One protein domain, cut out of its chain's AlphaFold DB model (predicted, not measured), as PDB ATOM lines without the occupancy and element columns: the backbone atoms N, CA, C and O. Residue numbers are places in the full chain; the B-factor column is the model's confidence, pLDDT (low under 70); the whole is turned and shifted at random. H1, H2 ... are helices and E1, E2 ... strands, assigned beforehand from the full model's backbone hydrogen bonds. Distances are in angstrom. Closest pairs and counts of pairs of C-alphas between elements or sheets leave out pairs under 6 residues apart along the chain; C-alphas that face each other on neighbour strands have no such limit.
ATOM      1  N   THR A  41     241.989 230.233 335.165       96.12
ATOM      2  CA  THR A  41     241.967 230.865 333.844       96.12
ATOM      3  C   THR A  41     241.216 232.177 333.905       96.12
ATOM      4  O   THR A  41     240.386 232.394 334.788       96.12
ATOM      5  N   MET A  42     241.532 233.066 332.970       95.25
ATOM      6  CA  MET A  42     240.814 234.323 332.814       95.25
ATOM      7  C   MET A  42     239.343 234.042 332.505       95.25
ATOM      8  O   MET A  42     239.038 233.047 331.845       95.25
ATOM      9  N   ILE A  43     238.443 234.887 333.007       95.06
ATOM     10  CA  ILE A  43     237.011 234.713 332.750       95.06
ATOM     11  C   ILE A  43     236.665 235.095 331.305       95.06
ATOM     12  O   ILE A  43     237.210 236.061 330.765       95.06
ATOM     13  N   ASP A  44     235.728 234.364 330.699       92.62
ATOM     14  CA  ASP A  44     235.381 234.501 329.277       92.62
ATOM     15  C   ASP A  44     234.947 235.934 328.917       92.62
ATOM     16  O   ASP A  44     235.295 236.431 327.851       92.62
ATOM     17  N   SER A  45     234.254 236.641 329.821       90.06
ATOM     18  CA  SER A  45     233.808 238.020 329.578       90.06
ATOM     19  C   SER A  45     234.963 239.016 329.444       90.06
ATOM     20  O   SER A  45     234.847 239.975 328.690       90.06
ATOM     21  N   LEU A  46     236.079 238.793 330.148       91.12
ATOM     22  CA  LEU A  46     237.262 239.648 330.044       91.12
ATOM     23  C   LEU A  46     238.001 239.383 328.728       91.12
ATOM     24  O   LEU A  46     238.430 240.315 328.059       91.12
ATOM     25  N   ILE A  47     238.088 238.111 328.330       91.25
ATOM     26  CA  ILE A  47     238.670 237.709 327.043       91.25
ATOM     27  C   ILE A  47     237.847 238.289 325.884       91.25
ATOM     28  O   ILE A  47     238.418 238.842 324.944       91.25
ATOM     29  N   ALA A  48     236.517 238.191 325.957       91.00
ATOM     30  CA  ALA A  48     235.611 238.753 324.960       91.00
ATOM     31  C   ALA A  48     235.754 240.278 324.868       91.00
ATOM     32  O   ALA A  48     235.900 240.816 323.776       91.00
ATOM     33  N   ASP A  49     235.817 240.972 326.005       90.31
ATOM     34  CA  ASP A  49     236.030 242.419 326.041       90.31
ATOM     35  C   ASP A  49     237.378 242.843 325.432       90.31
ATOM     36  O   ASP A  49     237.466 243.843 324.718       90.31
ATOM     37  N   TRP A  50     238.434 242.055 325.642       89.00
ATOM     38  CA  TRP A  50     239.732 242.297 325.009       89.00
ATOM     39  C   TRP A  50     239.677 242.128 323.491       89.00
ATOM     40  O   TRP A  50     240.314 242.894 322.769       89.00
ATOM     41  N   ALA A  51     238.907 241.151 323.010       91.06
ATOM     42  CA  ALA A  51     238.740 240.890 321.587       91.06
ATOM     43  C   ALA A  51     237.839 241.923 320.888       91.06
ATOM     44  O   ALA A  51     238.131 242.314 319.759       91.06
ATOM     45  N   GLU A  52     236.760 242.364 321.539       92.44
ATOM     46  CA  GLU A  52     235.694 243.154 320.906       92.44
ATOM     47  C   GLU A  52     235.753 244.649 321.244       92.44
ATOM     48  O   GLU A  52     235.459 245.486 320.391       92.44
ATOM     49  N   ASN A  53     236.181 245.004 322.460       89.06
ATOM     50  CA  ASN A  53     236.118 246.372 322.987       89.06
ATOM     51  C   ASN A  53     237.501 246.959 323.297       89.06
ATOM     52  O   ASN A  53     237.608 247.945 324.027       89.06
ATOM     53  N   ASN A  54     238.570 246.364 322.753       86.69
ATOM     54  CA  ASN A  54     239.957 246.778 322.998       86.69
ATOM     55  C   ASN A  54     240.334 246.766 324.496       86.69
ATOM     56  O   ASN A  54     241.161 247.561 324.954       86.69
ATOM     57  N   GLY A  55     239.701 245.871 325.261       83.19
ATOM     58  CA  GLY A  55     239.904 245.727 326.695       83.19
ATOM     59  C   GLY A  55     239.494 246.976 327.456       83.19
ATOM     60  O   GLY A  55     240.345 247.612 328.069       83.19
ATOM     61  N   ASP A  56     238.220 247.360 327.401       82.50
ATOM     62  CA  ASP A  56     237.688 248.461 328.207       82.50
ATOM     63  C   ASP A  56     237.591 248.076 329.698       82.50
ATOM     64  O   ASP A  56     237.812 248.901 330.598       82.50
ATOM     65  N   ILE A  57     237.322 246.796 329.959       79.62
ATOM     66  CA  ILE A  57     237.416 246.136 331.255       79.62
ATOM     67  C   ILE A  57     238.872 245.682 331.417       79.62
ATOM     68  O   ILE A  57     239.284 244.582 331.048       79.62
ATOM     69  N   GLN A  58     239.696 246.578 331.956       81.81
ATOM     70  CA  GLN A  58     241.115 246.307 332.192       81.81
ATOM     71  C   GLN A  58     241.334 245.781 333.602       81.81
ATOM     72  O   GLN A  58     240.902 246.391 334.585       81.81
ATOM     73  N   GLY A  59     242.062 244.676 333.696       90.38
ATOM     74  CA  GLY A  59     242.452 244.072 334.955       90.38
ATOM     75  C   GLY A  59     242.844 242.616 334.799       90.38
ATOM     76  O   GLY A  59     242.943 242.087 333.694       90.38
ATOM     77  N   GLU A  60     243.073 241.983 335.933       93.50
ATOM     78  CA  GLU A  60     243.419 240.579 336.047       93.50
ATOM     79  C   GLU A  60     242.291 239.894 336.796       93.50
ATOM     80  O   GLU A  60     242.224 239.992 338.016       93.50
ATOM     81  N   LEU A  61     241.395 239.223 336.074       95.88
ATOM     82  CA  LEU A  61     240.257 238.539 336.672       95.88
ATOM     83  C   LEU A  61     240.181 237.093 336.197       95.88
ATOM     84  O   LEU A  61     240.014 236.813 335.009       95.88
ATOM     85  N   TYR A  62     240.307 236.182 337.154       97.25
ATOM     86  CA  TYR A  62     240.439 234.760 336.903       97.25
ATOM     87  C   TYR A  62     239.516 233.950 337.805       97.25
ATOM     88  O   TYR A  62     239.215 234.347 338.932       97.25
ATOM     89  N   SER A  63     239.137 232.767 337.334       97.88
ATOM     90  CA  SER A  63     238.372 231.801 338.111       97.88
ATOM     91  C   SER A  63     238.907 230.384 337.952       97.88
ATOM     92  O   SER A  63     239.476 230.021 336.923       97.88
ATOM     93  N   THR A  64     238.695 229.568 338.974       98.25
ATOM     94  CA  THR A  64     238.884 228.115 338.935       98.25
ATOM     95  C   THR A  64     237.796 227.434 339.757       98.25
ATOM     96  O   THR A  64     237.068 228.096 340.498       98.25
ATOM     97  N   GLN A  65     237.689 226.114 339.635       97.69
ATOM     98  CA  GLN A  65     236.711 225.317 340.347       97.69
ATOM     99  C   GLN A  65     237.245 223.939 340.746       97.69
ATOM    100  O   GLN A  65     238.079 223.341 340.059       97.69
ATOM    101  N   THR A  66     236.684 223.421 341.833       98.25
ATOM    102  CA  THR A  66     236.743 222.020 342.249       98.25
ATOM    103  C   THR A  66     235.336 221.445 342.141       98.25
ATOM    104  O   THR A  66     234.374 222.055 342.607       98.25
ATOM    105  N   THR A  67     235.206 220.267 341.543       97.75
ATOM    106  CA  THR A  67     233.948 219.535 341.436       97.75
ATOM    107  C   THR A  67     234.050 218.240 342.233       97.75
ATOM    108  O   THR A  67     234.840 217.359 341.905       97.75
ATOM    109  N   ILE A  68     233.233 218.109 343.277       97.50
ATOM    110  CA  ILE A  68     233.124 216.880 344.076       97.50
ATOM    111  C   ILE A  68     231.710 216.346 343.900       97.50
ATOM    112  O   ILE A  68     230.740 217.057 344.172       97.50
ATOM    113  N   ASN A  69     231.595 215.117 343.397       93.75
ATOM    114  CA  ASN A  69     230.341 214.561 342.894       93.75
ATOM    115  C   ASN A  69     229.732 215.539 341.861       93.75
ATOM    116  O   ASN A  69     230.297 215.702 340.781       93.75
ATOM    117  N   ASN A  70     228.661 216.259 342.218       92.94
ATOM    118  CA  ASN A  70     228.001 217.270 341.375       92.94
ATOM    119  C   ASN A  70     228.011 218.684 341.995       92.94
ATOM    120  O   ASN A  70     227.271 219.564 341.556       92.94
ATOM    121  N   GLN A  71     228.816 218.900 343.035       96.62
ATOM    122  CA  GLN A  71     228.916 220.170 343.752       96.62
ATOM    123  C   GLN A  71     230.115 220.961 343.231       96.62
ATOM    124  O   GLN A  71     231.214 220.408 343.123       96.62
ATOM    125  N   ILE A  72     229.910 222.235 342.892       97.94
ATOM    126  CA  ILE A  72     230.947 223.098 342.316       97.94
ATOM    127  C   ILE A  72     231.373 224.137 343.348       97.94
ATOM    128  O   ILE A  72     230.615 225.038 343.693       97.94
ATOM    129  N   PHE A  73     232.626 224.041 343.777       98.44
ATOM    130  CA  PHE A  73     233.293 225.028 344.618       98.44
ATOM    131  C   PHE A  73     234.160 225.898 343.727       98.44
ATOM    132  O   PHE A  73     234.976 225.366 342.977       98.44
ATOM    133  N   SER A  74     233.993 227.215 343.789       98.31
ATOM    134  CA  SER A  74     234.693 228.135 342.885       98.31
ATOM    135  C   SER A  74     235.634 229.055 343.645       98.31
ATOM    136  O   SER A  74     235.410 229.376 344.810       98.31
ATOM    137  N   ILE A  75     236.694 229.489 342.976       98.44
ATOM    138  CA  ILE A  75     237.639 230.478 343.489       98.44
ATOM    139  C   ILE A  75     237.729 231.594 342.458       98.44
ATOM    140  O   ILE A  75     237.955 231.315 341.281       98.44
ATOM    141  N   ILE A  76     237.581 232.840 342.903       98.12
ATOM    142  CA  ILE A  76     237.756 234.038 342.076       98.12
ATOM    143  C   ILE A  76     239.000 234.768 342.559       98.12
ATOM    144  O   ILE A  76     239.129 235.058 343.747       98.12
ATOM    145  N   PHE A  77     239.894 235.098 341.636       97.94
ATOM    146  CA  PHE A  77     241.064 235.928 341.890       97.94
ATOM    147  C   PHE A  77     240.968 237.208 341.067       97.94
ATOM    148  O   PHE A  77     240.756 237.137 339.856       97.94
ATOM    149  N   ALA A  78     241.178 238.354 341.713       97.06
ATOM    150  CA  ALA A  78     241.258 239.641 341.041       97.06
ATOM    151  C   ALA A  78     242.492 240.438 341.475       97.06
ATOM    152  O   ALA A  78     242.779 240.546 342.668       97.06
ATOM    153  N   SER A  79     243.179 241.058 340.526       96.06
ATOM    154  CA  SER A  79     244.236 242.044 340.763       96.06
ATOM    155  C   SER A  79     244.231 243.086 339.654       96.06
ATOM    156  O   SER A  79     243.537 242.940 338.648       96.06
ATOM    157  N   SER A  80     244.985 244.167 339.842       95.31
ATOM    158  CA  SER A  80     245.247 245.148 338.782       95.31
ATOM    159  C   SER A  80     243.982 245.716 338.108       95.31
ATOM    160  O   SER A  80     244.051 246.187 336.972       95.31
ATOM    161  N   MET A  81     242.826 245.678 338.784       95.19
ATOM    162  CA  MET A  81     241.543 246.105 338.229       95.19
ATOM    163  C   MET A  81     241.557 247.620 338.051       95.19
ATOM    164  O   MET A  81     241.841 248.356 338.995       95.19
ATOM    165  N   ARG A  82     241.232 248.105 336.850       91.56
ATOM    166  CA  ARG A  82     241.188 249.549 336.552       91.56
ATOM    167  C   ARG A  82     239.800 250.156 336.709       91.56
ATOM    168  O   ARG A  82     239.677 251.372 336.830       91.56
ATOM    169  N   LYS A  83     238.764 249.318 336.711       92.75
ATOM    170  CA  LYS A  83     237.365 249.701 336.913       92.75
ATOM    171  C   LYS A  83     236.681 248.705 337.835       92.75
ATOM    172  O   LYS A  83     237.101 247.552 337.939       92.75
ATOM    173  N   ASN A  84     235.625 249.167 338.492       95.56
ATOM    174  CA  ASN A  84     234.755 248.288 339.258       95.56
ATOM    175  C   ASN A  84     234.046 247.311 338.317       95.56
ATOM    176  O   ASN A  84     233.730 247.668 337.180       95.56
ATOM    177  N   TYR A  85     233.792 246.096 338.791       95.38
ATOM    178  CA  TYR A  85     233.217 245.036 337.970       95.38
ATOM    179  C   TYR A  85     232.260 244.161 338.779       95.38
ATOM    180  O   TYR A  85     232.499 243.916 339.962       95.38
ATOM    181  N   LEU A  86     231.184 243.693 338.145       96.31
ATOM    182  CA  LEU A  86     230.230 242.756 338.736       96.31
ATOM    183  C   LEU A  86     230.436 241.371 338.133       96.31
ATOM    184  O   LEU A  86     230.451 241.223 336.913       96.31
ATOM    185  N   ILE A  87     230.559 240.361 338.988       96.69
ATOM    186  CA  ILE A  87     230.628 238.963 338.564       96.69
ATOM    187  C   ILE A  87     229.340 238.267 338.950       96.69
ATOM    188  O   ILE A  87     228.946 238.281 340.115       96.69
ATOM    189  N   TYR A  88     228.741 237.606 337.970       97.12
ATOM    190  CA  TYR A  88     227.574 236.755 338.148       97.12
ATOM    191  C   TYR A  88     227.994 235.279 338.113       97.12
ATOM    192  O   TYR A  88     228.973 234.949 337.432       97.12
ATOM    193  N   PRO A  89     227.265 234.369 338.785       96.75
ATOM    194  CA  PRO A  89     227.584 232.940 338.777       96.75
ATOM    195  C   PRO A  89     227.732 232.358 337.365       96.75
ATOM    196  O   PRO A  89     228.676 231.614 337.088       96.75
ATOM    197  N   SER A  90     226.851 232.761 336.446       95.06
ATOM    198  CA  SER A  90     226.850 232.323 335.046       95.06
ATOM    199  C   SER A  90     228.150 232.640 334.296       95.06
ATOM    200  O   SER A  90     228.584 231.835 333.472       95.06
ATOM    201  N   MET A  91     228.828 233.748 334.623       95.38
ATOM    202  CA  MET A  91     230.084 234.163 333.978       95.38
ATOM    203  C   MET A  91     231.252 233.221 334.281       95.38
ATOM    204  O   MET A  91     232.186 233.119 333.490       95.38
ATOM    205  N   ILE A  92     231.202 232.539 335.425       95.38
ATOM    206  CA  ILE A  92     232.250 231.618 335.885       95.38
ATOM    207  C   ILE A  92     231.757 230.172 335.979       95.38
ATOM    208  O   ILE A  92     232.475 229.312 336.480       95.38
ATOM    209  N   LYS A  93     230.535 229.895 335.495       94.69
ATOM    210  CA  LYS A  93     229.873 228.579 335.568       94.69
ATOM    211  C   LYS A  93     229.812 228.034 337.006       94.69
ATOM    212  O   LYS A  93     229.875 226.823 337.219       94.69
ATOM    213  N   ALA A  94     229.692 228.933 337.982       94.94
ATOM    214  CA  ALA A  94     229.564 228.587 339.391       94.94
ATOM    215  C   ALA A  94     228.115 228.244 339.748       94.94
ATOM    216  O   ALA A  94     227.169 228.736 339.131       94.94
ATOM    217  N   GLN A  95     227.951 227.424 340.784       94.81
ATOM    218  CA  GLN A  95     226.664 227.257 341.455       94.81
ATOM    219  C   GLN A  95     226.397 228.463 342.360       94.81
ATOM    220  O   GLN A  95     227.326 229.010 342.959       94.81
ATOM    221  N   SER A  96     225.128 228.857 342.470       96.62
ATOM    222  CA  SER A  96     224.705 229.822 343.482       96.62
ATOM    223  C   SER A  96     224.964 229.271 344.882       96.62
ATOM    224  O   SER A  96     224.876 228.063 345.124       96.62
ATOM    225  N   GLY A  97     225.262 230.157 345.821       97.69
ATOM    226  CA  GLY A  97     225.512 229.746 347.190       97.69
ATOM    227  C   GLY A  97     225.995 230.884 348.061       97.69
ATOM    228  O   GLY A  97     225.437 231.978 348.018       97.69
ATOM    229  N   ILE A  98     227.027 230.621 348.853       98.25
ATOM    230  CA  ILE A  98     227.673 231.639 349.676       98.25
ATOM    231  C   ILE A  98     229.037 232.011 349.115       98.25
ATOM    232  O   ILE A  98     229.742 231.164 348.564       98.25
ATOM    233  N   ILE A  99     229.425 233.265 349.316       98.50
ATOM    234  CA  ILE A  99     230.747 233.781 348.986       98.50
ATOM    235  C   ILE A  99     231.380 234.453 350.199       98.50
ATOM    236  O   ILE A  99     230.714 235.162 350.956       98.50
ATOM    237  N   TRP A 100     232.680 234.235 350.374       98.06
ATOM    238  CA  TRP A 100     233.488 234.910 351.386       98.06
ATOM    239  C   TRP A 100     234.866 235.257 350.837       98.06
ATOM    240  O   TRP A 100     235.350 234.665 349.866       98.06
ATOM    241  N   SER A 101     235.506 236.239 351.464       96.88
ATOM    242  CA  SER A 101     236.844 236.677 351.074       96.88
ATOM    243  C   SER A 101     237.925 235.966 351.879       96.88
ATOM    244  O   SER A 101     237.737 235.595 353.036       96.88
ATOM    245  N   TYR A 102     239.100 235.824 351.278       93.44
ATOM    246  CA  TYR A 102     240.299 235.362 351.969       93.44
ATOM    247  C   TYR A 102     240.699 236.260 353.156       93.44
ATOM    248  O   TYR A 102     241.188 235.763 354.166       93.44
ATOM    249  N   GLU A 103     240.507 237.577 353.036       92.06
ATOM    250  CA  GLU A 103     240.891 238.549 354.071       92.06
ATOM    251  C   GLU A 103     239.946 238.527 355.274       92.06
ATOM    252  O   GLU A 103     240.364 238.765 356.404       92.06
ATOM    253  N   ASN A 104     238.670 238.254 355.019       94.44
ATOM    254  CA  ASN A 104     237.637 238.157 356.030       94.44
ATOM    255  C   ASN A 104     236.683 237.020 355.662       94.44
ATOM    256  O   ASN A 104     235.775 237.192 354.848       94.44
ATOM    257  N   SER A 105     236.913 235.860 356.274       93.19
ATOM    258  CA  SER A 105     236.096 234.662 356.089       93.19
ATOM    259  C   SER A 105     234.810 234.665 356.915       93.19
ATOM    260  O   SER A 105     233.981 233.776 356.738       93.19
ATOM    261  N   THR A 106     234.644 235.641 357.817       93.62
ATOM    262  CA  THR A 106     233.425 235.800 358.627       93.62
ATOM    263  C   THR A 106     232.355 236.644 357.948       93.62
ATOM    264  O   THR A 106     231.180 236.523 358.285       93.62
ATOM    265  N   ASP A 107     232.757 237.457 356.972       94.19
ATOM    266  CA  ASP A 107     231.859 238.240 356.133       94.19
ATOM    267  C   ASP A 107     231.378 237.378 354.960       94.19
ATOM    268  O   ASP A 107     232.059 237.222 353.942       94.19
ATOM    269  N   ILE A 108     230.229 236.738 355.173       96.38
ATOM    270  CA  ILE A 108     229.571 235.871 354.202       96.38
ATOM    271  C   ILE A 108     228.415 236.632 353.566       96.38
ATOM    272  O   ILE A 108     227.579 237.212 354.256       96.38
ATOM    273  N   SER A 109     228.323 236.540 352.245       96.81
ATOM    274  CA  SER A 109     227.174 237.021 351.480       96.81
ATOM    275  C   SER A 109     226.624 235.922 350.578       96.81
ATOM    276  O   SER A 109     227.296 234.926 350.297       96.81
ATOM    277  N   ILE A 110     225.373 236.088 350.157       97.88
ATOM    278  CA  ILE A 110     224.768 235.243 349.130       97.88
ATOM    279  C   ILE A 110     225.394 235.613 347.783       97.88
ATOM    280  O   ILE A 110     225.622 236.789 347.507       97.88
ATOM    281  N   PHE A 111     225.672 234.604 346.962       98.12
ATOM    282  CA  PHE A 111     226.148 234.755 345.595       98.12
ATOM    283  C   PHE A 111     225.193 234.046 344.638       98.12
ATOM    284  O   PHE A 111     225.172 232.816 344.553       98.12
ATOM    285  N   ASP A 112     224.389 234.832 343.933       97.75
ATOM    286  CA  ASP A 112     223.420 234.373 342.940       97.75
ATOM    287  C   ASP A 112     223.235 235.440 341.841       97.75
ATOM    288  O   ASP A 112     223.944 236.447 341.817       97.75
ATOM    289  N   ASP A 113     222.311 235.228 340.903       96.00
ATOM    290  CA  ASP A 113     222.089 236.168 339.794       96.00
ATOM    291  C   ASP A 113     221.514 237.531 340.239       96.00
ATOM    292  O   ASP A 113     221.607 238.515 339.504       96.00
ATOM    293  N   THR A 114     220.945 237.613 341.445       97.62
ATOM    294  CA  THR A 114     220.442 238.851 342.068       97.62
ATOM    295  C   THR A 114     221.443 239.483 343.039       97.62
ATOM    296  O   THR A 114     221.383 240.689 343.284       97.62
ATOM    297  N   HIS A 115     222.405 238.699 343.524       98.12
ATOM    298  CA  HIS A 115     223.475 239.095 344.434       98.12
ATOM    299  C   HIS A 115     224.850 238.807 343.800       98.12
ATOM    300  O   HIS A 115     225.556 237.888 344.225       98.12
ATOM    301  N   PRO A 116     225.250 239.563 342.758       97.88
ATOM    302  CA  PRO A 116     226.559 239.398 342.139       97.88
ATOM    303  C   PRO A 116     227.691 239.842 343.071       97.88
ATOM    304  O   PRO A 116     227.526 240.711 343.932       97.88
ATOM    305  N   LEU A 117     228.892 239.316 342.833       97.69
ATOM    306  CA  LEU A 117     230.095 239.792 343.508       97.69
ATOM    307  C   LEU A 117     230.506 241.145 342.924       97.69
ATOM    308  O   LEU A 117     230.814 241.251 341.736       97.69
ATOM    309  N   TYR A 118     230.599 242.156 343.785       97.19
ATOM    310  CA  TYR A 118     231.171 243.451 343.444       97.19
ATOM    311  C   TYR A 118     232.681 243.490 343.682       97.19
ATOM    312  O   TYR A 118     233.163 243.369 344.810       97.19
ATOM    313  N   ILE A 119     233.434 243.724 342.611       96.00
ATOM    314  CA  ILE A 119     234.879 243.923 342.643       96.00
ATOM    315  C   ILE A 119     235.178 245.413 342.562       96.00
ATOM    316  O   ILE A 119     234.886 246.069 341.565       96.00
ATOM    317  N   SER A 120     235.810 245.932 343.614       95.56
ATOM    318  CA  SER A 120     236.264 247.320 343.684       95.56
ATOM    319  C   SER A 120     237.680 247.459 343.128       95.56
ATOM    320  O   SER A 120     238.610 246.846 343.661       95.56
ATOM    321  N   SER A 121     237.876 248.322 342.128       95.00
ATOM    322  CA  SER A 121     239.210 248.640 341.596       95.00
ATOM    323  C   SER A 121     240.107 249.320 342.621       95.00
ATOM    324  O   SER A 121     241.322 249.203 342.552       95.00
ATOM    325  N   ASN A 122     239.530 249.983 343.625       95.75
ATOM    326  CA  ASN A 122     240.309 250.566 344.715       95.75
ATOM    327  C   ASN A 122     240.869 249.487 345.651       95.75
ATOM    328  O   ASN A 122     241.926 249.688 346.245       95.75
ATOM    329  N   LYS A 123     240.182 248.342 345.772       94.94
ATOM    330  CA  LYS A 123     240.589 247.234 346.646       94.94
ATOM    331  C   LYS A 123     241.511 246.237 345.940       94.94
ATOM    332  O   LYS A 123     242.480 245.791 346.542       94.94
ATOM    333  N   CYS A 124     241.223 245.895 344.687       95.81
ATOM    334  CA  CYS A 124     241.934 244.862 343.930       95.81
ATOM    335  C   CYS A 124     242.764 245.518 342.815       95.81
ATOM    336  O   CYS A 124     242.382 245.485 341.648       95.81
ATOM    337  N   ASN A 125     243.862 246.182 343.179       94.88
ATOM    338  CA  ASN A 125     244.647 247.048 342.291       94.88
ATOM    339  C   ASN A 125     246.048 246.470 341.999       94.88
ATOM    340  O   ASN A 125     246.305 245.290 342.206       94.88
ATOM    341  N   SER A 126     246.967 247.275 341.465       93.00
ATOM    342  CA  SER A 126     248.332 246.832 341.137       93.00
ATOM    343  C   SER A 126     249.182 246.452 342.358       93.00
ATOM    344  O   SER A 126     250.217 245.810 342.208       93.00
ATOM    345  N   SER A 127     248.775 246.872 343.555       94.31
ATOM    346  CA  SER A 127     249.496 246.664 344.817       94.31
ATOM    347  C   SER A 127     248.794 245.674 345.751       94.31
ATOM    348  O   SER A 127     249.356 245.302 346.780       94.31
ATOM    349  N   SER A 128     247.574 245.249 345.422       94.12
ATOM    350  CA  SER A 128     246.767 244.345 346.239       94.12
ATOM    351  C   SER A 128     245.933 243.413 345.369       94.12
ATOM    352  O   SER A 128     245.360 243.810 344.359       94.12
ATOM    353  N   PHE A 129     245.825 242.160 345.793       95.69
ATOM    354  CA  PHE A 129     244.947 241.192 345.155       95.69
ATOM    355  C   PHE A 129     243.759 240.892 346.058       95.69
ATOM    356  O   PHE A 129     243.820 241.045 347.276       95.69
ATOM    357  N   CYS A 130     242.700 240.392 345.447       97.25
ATOM    358  CA  CYS A 130     241.532 239.887 346.127       97.25
ATOM    359  C   CYS A 130     241.311 238.431 345.732       97.25
ATOM    360  O   CYS A 130     241.542 238.032 344.588       97.25
ATOM    361  N   LEU A 131     240.879 237.634 346.702       97.50
ATOM    362  CA  LEU A 131     240.616 236.217 346.528       97.50
ATOM    363  C   LEU A 131     239.320 235.886 347.259       97.50
ATOM    364  O   LEU A 131     239.186 236.191 348.447       97.50
ATOM    365  N   TRP A 132     238.385 235.275 346.545       98.38
ATOM    366  CA  TRP A 132     237.102 234.846 347.082       98.38
ATOM    367  C   TRP A 132     236.871 233.374 346.809       98.38
ATOM    368  O   TRP A 132     237.368 232.826 345.823       98.38
ATOM    369  N   TYR A 133     236.075 232.770 347.675       98.56
ATOM    370  CA  TYR A 133     235.680 231.376 347.606       98.56
ATOM    371  C   TYR A 133     234.162 231.303 347.575       98.56
ATOM    372  O   TYR A 133     233.499 232.038 348.306       98.56
ATOM    373  N   ILE A 134     233.635 230.419 346.735       98.62
ATOM    374  CA  ILE A 134     232.207 230.148 346.617       98.62
ATOM    375  C   ILE A 134     231.958 228.685 346.949       98.62
ATOM    376  O   ILE A 134     232.592 227.801 346.363       98.62
ATOM    377  N   SER A 135     230.992 228.455 347.831       98.44
ATOM    378  CA  SER A 135     230.460 227.126 348.125       98.44
ATOM    379  C   SER A 135     228.969 227.073 347.829       98.44
ATOM    380  O   SER A 135     228.269 228.043 348.136       98.44
ATOM    381  N   PRO A 136     228.460 225.940 347.315       97.81
ATOM    382  CA  PRO A 136     227.026 225.739 347.172       97.81
ATOM    383  C   PRO A 136     226.321 225.873 348.524       97.81
ATOM    384  O   PRO A 136     226.832 225.416 349.551       97.81
ATOM    385  N   LEU A 137     225.150 226.509 348.513       96.94
ATOM    386  CA  LEU A 137     224.285 226.622 349.682       96.94
ATOM    387  C   LEU A 137     223.189 225.566 349.580       96.94
ATOM    388  O   LEU A 137     222.358 225.604 348.674       96.94
TER     389      LEU A 137
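AT A GLANCE: This is residues 41 to 137 of the 229 residues of the protein "Hypothetical protein" of Rotaria sp. Silwood1 (UniProt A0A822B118). A strongly twisted five-strand sheet forms a slab, with the long hairpin of E1 and E2 along one side and the shorter strands E4 and E5 at the other. A small ribbon of two short strands, E3 and E6, lies over part of one face, with the short helix H2 just beyond E3; H1 sits near edge strand E1, far from the mean of the C-alphas. The printed part has 97 residues, with two named helices and seven named strands in the order H1 E1 E2 E3 H2 E4 E5 E6 E7; the sheet runs E1 E2 E7 E4 E5, antiparallel throughout, and the class is mixed, helices and strands. It is compact, with a radius of gyration of the C-alphas of 13.1 A, and spans 38 by 27 by 23 A.

IN THESE COORDINATES: In the large sheet, E1 is residues 60 to 68, 27.1 A long, from C-alpha 60 at (243.419, 240.579, 336.047); E2 is residues 71 to 79, 26.9 A; E7 is residues 130 to 136, 20.3 A, ending with C-alpha 136 at (227.026, 225.739, 347.172); E4 is residues 97 to 101, 13.8 A; E5 is residues 108 to 111. E3 is residues 85 to 87 and E6 residues 117 to 119. H1 is residues 44 to 52, 12.0 A, from C-alpha 44 at (235.381, 234.501, 329.277), and H2 is residues 89 to 92.

HOW THE PARTS SIT: From edge to edge of the sheet the strands' lines turn by 88 degrees. E1 and E2, a hairpin, stand at 163 degrees, with N 64 and O 75 at 3.0 A. E2 and E7 are antiparallel, with N 76 and O 132 at 2.9 A. E7 and E4 follow, with N 98 and O 135 at 3.0 A. E4 and E5, a hairpin, stand at 132 degrees, with N 99 and O 109 at 2.9 A. E3 and E6 are antiparallel at 154 degrees, with N 87 and O 117 at 2.9 A. The closest C-alphas of E6 and E2, those of Ile 119 and Ala 78, are 7.8 A apart. H2 only grazes the large sheet with residues 89 to 92, and H1 only grazes it with residues 44 to 47. H1 and H2 only just touch, with 3 pairs of C-alphas within 8 A, the closest those of Ser 45 and Met 91 at 6.9 A. Every O i to N i+4 pair in H1 is within hydrogen-bond range; H2 is too short for such a pair.

THE WHOLE: The two C-alphas farthest apart, those of Asn 54 and Asn 69, are 39.1 A apart. The printed part has no cut and no long link. Mean pLDDT of the printed part is 94.9, and no printed residue is under 70.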